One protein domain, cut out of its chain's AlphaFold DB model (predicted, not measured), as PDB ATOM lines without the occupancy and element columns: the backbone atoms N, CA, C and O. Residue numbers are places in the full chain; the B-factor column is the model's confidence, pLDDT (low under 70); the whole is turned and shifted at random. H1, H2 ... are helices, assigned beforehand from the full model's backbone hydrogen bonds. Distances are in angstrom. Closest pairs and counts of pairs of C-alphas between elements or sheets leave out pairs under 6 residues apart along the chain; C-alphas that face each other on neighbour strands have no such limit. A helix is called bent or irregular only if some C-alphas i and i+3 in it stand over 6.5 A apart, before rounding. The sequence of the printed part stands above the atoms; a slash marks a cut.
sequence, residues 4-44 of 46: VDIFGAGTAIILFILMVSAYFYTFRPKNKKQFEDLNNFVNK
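AT A GLANCE: This is residues 4 to 44 of the 46 residues of an uncharacterized protein of hydrothermal vent metagenome (UniProt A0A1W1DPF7). Two helices, H1 and then the shorter H2, meet end to end at a corner and make an open L, with nothing packed in the angle between them. H1 makes the long arm and H2 the short one. The printed part has 41 residues with two named helices and no named strand, and its class is all helix. It is extended, with a radius of gyration of the C-alphas of 16.0 A and spans of 50 by 19 by 6 A.

IN THESE COORDINATES: H1, residues 4 to 27, begins at C-alpha 4 at (-14.808, 22.436, 45.279) and is 34.3 A long from first to last C-alpha. H2, residues 29 to 42, is 20.7 A long and ends at C-alpha 42 at (-30.494, -15.605, 63.202). H2 is neither bent nor irregular, but only just: C-alphas 30 and 33 are 6.3 A apart.

HOW THE PARTS SIT: H1 and H2 are close but not clearly touching; their closest C-alphas, those of Tyr 25 and Asn 31, are 7.2 A apart. Their lines are about perpendicular, at 76 degrees. In H1 every O i to N i+4 pair is within hydrogen-bond range; in H2, 8 of 10 are.

THE WHOLE: The C-alphas farthest apart, those of Val 4 and Lys 44, are 50.5 A apart. The printed part has no cut, and the link from H1 to H2 is tight. Residues 29 to 44 have pLDDT under 70.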
ATOM      1  N   VAL A   4     -13.701  22.939  44.454       88.44
ATOM      2  CA  VAL A   4     -14.808  22.436  45.279       88.44
ATOM      3  C   VAL A   4     -15.913  21.816  44.423       88.44
ATOM      4  O   VAL A   4     -16.406  20.746  44.768       88.44
ATOM      5  N   ASP A   5     -16.246  22.417  43.278       87.75
ATOM      6  CA  ASP A   5     -17.260  21.871  42.365       87.75
ATOM      7  C   ASP A   5     -16.833  20.511  41.791       87.75
ATOM      8  O   ASP A   5     -17.655  19.609  41.640       87.75
ATOM      9  N   ILE A   6     -15.539  20.340  41.492       92.50
ATOM     10  CA  ILE A   6     -14.989  19.088  40.949       92.50
ATOM     11  C   ILE A   6     -15.006  17.989  42.015       92.50
ATOM     12  O   ILE A   6     -15.424  16.867  41.729       92.50
ATOM     13  N   PHE A   7     -14.610  18.309  43.250       93.69
ATOM     14  CA  PHE A   7     -14.677  17.359  44.361       93.69
ATOM     15  C   PHE A   7     -16.121  16.991  44.704       93.69
ATOM     16  O   PHE A   7     -16.423  15.808  44.836       93.69
ATOM     17  N   GLY A   8     -17.029  17.969  44.771       93.12
ATOM     18  CA  GLY A   8     -18.448  17.730  45.034       93.12
ATOM     19  C   GLY A   8     -19.091  16.833  43.976       93.12
ATOM     20  O   GLY A   8     -19.750  15.849  44.315       93.12
ATOM     21  N   ALA A   9     -18.834  17.111  42.694       94.06
ATOM     22  CA  ALA A   9     -19.307  16.275  41.594       94.06
ATOM     23  C   ALA A   9     -18.701  14.861  41.643       94.06
ATOM     24  O   ALA A   9     -19.422  13.874  41.488       94.06
ATOM     25  N   GLY A  10     -17.397  14.745  41.916       95.69
ATOM     26  CA  GLY A  10     -16.716  13.458  42.054       95.69
ATOM     27  C   GLY A  10     -17.290  12.607  43.190       95.69
ATOM     28  O   GLY A  10     -17.608  11.436  42.988       95.69
ATOM     29  N   THR A  11     -17.501  13.199  44.367       95.44
ATOM     30  CA  THR A  11     -18.103  12.512  45.516       95.44
ATOM     31  C   THR A  11     -19.531  12.059  45.222       95.44
ATOM     32  O   THR A  11     -19.885  10.927  45.551       95.44
ATOM     33  N   ALA A  12     -20.341  12.891  44.560       95.75
ATOM     34  CA  ALA A  12     -21.706  12.524  44.185       95.75
ATOM     35  C   ALA A  12     -21.740  11.303  43.247       95.75
ATOM     36  O   ALA A  12     -22.542  10.392  43.450       95.75
ATOM     37  N   ILE A  13     -20.828  11.240  42.271       96.94
ATOM     38  CA  ILE A  13     -20.704  10.093  41.358       96.94
ATOM     39  C   ILE A  13     -20.308   8.823  42.122       96.94
ATOM     40  O   ILE A  13     -20.894   7.764  41.900       96.94
ATOM     41  N   ILE A  14     -19.352   8.916  43.050       96.81
ATOM     42  CA  ILE A  14     -18.917   7.770  43.864       96.81
ATOM     43  C   ILE A  14     -20.079   7.236  44.712       96.81
ATOM     44  O   ILE A  14     -20.334   6.032  44.716       96.81
ATOM     45  N   LEU A  15     -20.814   8.122  45.392       97.00
ATOM     46  CA  LEU A  15     -21.977   7.744  46.201       97.00
ATOM     47  C   LEU A  15     -23.071   7.087  45.353       97.00
ATOM     48  O   LEU A  15     -23.655   6.085  45.767       97.00
ATOM     49  N   PHE A  16     -23.304   7.606  44.147       96.50
ATOM     50  CA  PHE A  16     -24.252   7.023  43.208       96.50
ATOM     51  C   PHE A  16     -23.848   5.600  42.804       96.50
ATOM     52  O   PHE A  16     -24.659   4.681  42.900       96.50
ATOM     53  N   ILE A  17     -22.581   5.382  42.428       96.50
ATOM     54  CA  ILE A  17     -22.075   4.049  42.059       96.50
ATOM     55  C   ILE A  17     -22.194   3.074  43.234       96.50
ATOM     56  O   ILE A  17     -22.597   1.926  43.031       96.50
ATOM     57  N   LEU A  18     -21.885   3.515  44.456       95.62
ATOM     58  CA  LEU A  18     -22.024   2.698  45.662       95.62
ATOM     59  C   LEU A  18     -23.478   2.286  45.909       95.62
ATOM     60  O   LEU A  18     -23.738   1.100  46.107       95.62
ATOM     61  N   MET A  19     -24.426   3.225  45.844       93.94
ATOM     62  CA  MET A  19     -25.851   2.922  46.016       93.94
ATOM     63  C   MET A  19     -26.367   1.964  44.946       93.94
ATOM     64  O   MET A  19     -27.046   0.992  45.266       93.94
ATOM     65  N   VAL A  20     -26.017   2.209  43.683       94.50
ATOM     66  CA  VAL A  20     -26.414   1.353  42.565       94.50
ATOM     67  C   VAL A  20     -25.836  -0.049  42.744       94.50
ATOM     68  O   VAL A  20     -26.566  -1.033  42.650       94.50
ATOM     69  N   SER A  21     -24.551  -0.159  43.082       90.50
ATOM     70  CA  SER A  21     -23.891  -1.448  43.318       90.50
ATOM     71  C   SER A  21     -24.510  -2.199  44.497       90.50
ATOM     72  O   SER A  21     -24.754  -3.398  44.391       90.50
ATOM     73  N   ALA A  22     -24.819  -1.502  45.594       88.62
ATOM     74  CA  ALA A  22     -25.486  -2.078  46.759       88.62
ATOM     75  C   ALA A  22     -26.910  -2.547  46.428       88.62
ATOM     76  O   ALA A  22     -27.298  -3.647  46.815       88.62
ATOM     77  N   TYR A  23     -27.670  -1.762  45.661       86.75
ATOM     78  CA  TYR A  23     -28.987  -2.157  45.170       86.75
ATOM     79  C   TYR A  23     -28.877  -3.419  44.308       86.75
ATOM     80  O   TYR A  23     -29.492  -4.438  44.611       86.75
ATOM     81  N   PHE A  24     -28.023  -3.419  43.285       84.62
ATOM     82  CA  PHE A  24     -27.832  -4.597  42.439       84.62
ATOM     83  C   PHE A  24     -27.336  -5.816  43.216       84.62
ATOM     84  O   PHE A  24     -27.751  -6.927  42.900       84.62
ATOM     85  N   TYR A  25     -26.492  -5.636  44.232       81.75
ATOM     86  CA  TYR A  25     -26.068  -6.714  45.118       81.75
ATOM     87  C   TYR A  25     -27.260  -7.293  45.891       81.75
ATOM     88  O   TYR A  25     -27.504  -8.495  45.825       81.75
ATOM     89  N   THR A  26     -28.052  -6.458  46.561       76.12
ATOM     90  CA  THR A  26     -29.217  -6.899  47.345       76.12
ATOM     91  C   THR A  26     -30.290  -7.557  46.475       76.12
ATOM     92  O   THR A  26     -30.853  -8.584  46.849       76.12
ATOM     93  N   PHE A  27     -30.544  -7.023  45.278       70.38
ATOM     94  CA  PHE A  27     -31.579  -7.521  44.367       70.38
ATOM     95  C   PHE A  27     -31.093  -8.616  43.409       70.38
ATOM     96  O   PHE A  27     -31.881  -9.138  42.613       70.38
ATOM     97  N   ARG A  28     -29.820  -9.029  43.483       74.00
ATOM     98  CA  ARG A  28     -29.323 -10.156  42.692       74.00
ATOM     99  C   ARG A  28     -30.017 -11.440  43.168       74.00
ATOM    100  O   ARG A  28     -29.904 -11.786  44.342       74.00
ATOM    101  N   PRO A  29     -30.651 -12.230  42.281       62.94
ATOM    102  CA  PRO A  29     -31.375 -13.446  42.672       62.94
ATOM    103  C   PRO A  29     -30.488 -14.499  43.360       62.94
ATOM    104  O   PRO A  29     -30.992 -15.333  44.106       62.94
ATOM    105  N   LYS A  30     -29.161 -14.432  43.172       63.81
ATOM    106  CA  LYS A  30     -28.180 -15.276  43.875       63.81
ATOM    107  C   LYS A  30     -28.068 -14.946  45.374       63.81
ATOM    108  O   LYS A  30     -27.776 -15.840  46.161       63.81
ATOM    109  N   ASN A  31     -28.340 -13.701  45.764       61.44
ATOM    110  CA  ASN A  31     -28.204 -13.233  47.141       61.44
ATOM    111  C   ASN A  31     -29.476 -13.464  47.960       61.44
ATOM    112  O   ASN A  31     -29.382 -13.535  49.177       61.44
ATOM    113  N   LYS A  32     -30.640 -13.679  47.325       62.50
ATOM    114  CA  LYS A  32     -31.873 -14.069  48.035       62.50
ATOM    115  C   LYS A  32     -31.665 -15.294  48.925       62.50
ATOM    116  O   LYS A  32     -32.036 -15.249  50.086       62.50
ATOM    117  N   LYS A  33     -30.976 -16.324  48.418       64.62
ATOM    118  CA  LYS A  33     -30.626 -17.510  49.215       64.62
ATOM    119  C   LYS A  33     -29.684 -17.188  50.375       64.62
ATOM    120  O   LYS A  33     -29.879 -17.709  51.457       64.62
ATOM    121  N   GLN A  34     -28.709 -16.296  50.182       64.44
ATOM    122  CA  GLN A  34     -27.808 -15.880  51.265       64.44
ATOM    123  C   GLN A  34     -28.532 -15.063  52.341       64.44
ATOM    124  O   GLN A  34     -28.227 -15.214  53.516       64.44
ATOM    125  N   PHE A  35     -29.499 -14.224  51.957       65.81
ATOM    126  CA  PHE A  35     -30.348 -13.498  52.902       65.81
ATOM    127  C   PHE A  35     -31.331 -14.428  53.627       65.81
ATOM    128  O   PHE A  35     -31.527 -14.261  54.825       65.81
ATOM    129  N   GLU A  36     -31.906 -15.420  52.942       66.12
ATOM    130  CA  GLU A  36     -32.739 -16.463  53.557       66.12
ATOM    131  C   GLU A  36     -31.927 -17.345  54.520       66.12
ATOM    132  O   GLU A  36     -32.380 -17.603  55.631       66.12
ATOM    133  N   ASP A  37     -30.703 -17.734  54.153       68.69
ATOM    134  CA  ASP A  37     -29.789 -18.493  55.016       68.69
ATOM    135  C   ASP A  37     -29.336 -17.674  56.235       68.69
ATOM    136  O   ASP A  37     -29.316 -18.201  57.345       68.69
ATOM    137  N   LEU A  38     -29.029 -16.377  56.072       68.00
ATOM    138  CA  LEU A  38     -28.732 -15.488  57.205       68.00
ATOM    139  C   LEU A  38     -29.949 -15.319  58.123       68.00
ATOM    140  O   LEU A  38     -29.801 -15.341  59.342       68.00
ATOM    141  N   ASN A  39     -31.145 -15.163  57.554       65.19
ATOM    142  CA  ASN A  39     -32.378 -15.028  58.323       65.19
ATOM    143  C   ASN A  39     -32.690 -16.315  59.109       65.19
ATOM    144  O   ASN A  39     -33.056 -16.248  60.277       65.19
ATOM    145  N   ASN A  40     -32.473 -17.484  58.499       64.19
ATOM    146  CA  ASN A  40     -32.602 -18.785  59.157       64.19
ATOM    147  C   ASN A  40     -31.497 -19.052  60.191       64.19
ATOM    148  O   ASN A  40     -31.721 -19.815  61.123       64.19
ATOM    149  N   PHE A  41     -30.306 -18.466  60.040       66.44
ATOM    150  CA  PHE A  41     -29.240 -18.546  61.044       66.44
ATOM    151  C   PHE A  41     -29.565 -17.705  62.282       66.44
ATOM    152  O   PHE A  41     -29.345 -18.160  63.397       66.44
ATOM    153  N   VAL A  42     -30.112 -16.500  62.096       65.50
ATOM    154  CA  VAL A  42     -30.494 -15.605  63.202       65.50
ATOM    155  C   VAL A  42     -31.765 -16.080  63.912       65.50
ATOM    156  O   VAL A  42     -31.844 -15.971  65.129       65.50
ATOM    157  N   ASN A  43     -32.737 -16.628  63.173       64.19
ATOM    158  CA  ASN A  43     -34.008 -17.124  63.719       64.19
ATOM    159  C   ASN A  43     -34.021 -18.635  64.002       64.19
ATOM    160  O   ASN A  43     -35.093 -19.214  64.181       64.19
ATOM    161  N   LYS A  44     -32.863 -19.306  64.023       57.44
ATOM    162  CA  LYS A  44     -32.783 -20.657  64.585       57.44
ATOM    163  C   LYS A  44     -32.864 -20.537  66.103       57.44
ATOM    164  O   LYS A  44     -31.861 -20.326  66.773       57.44
TER     165      LYS A  44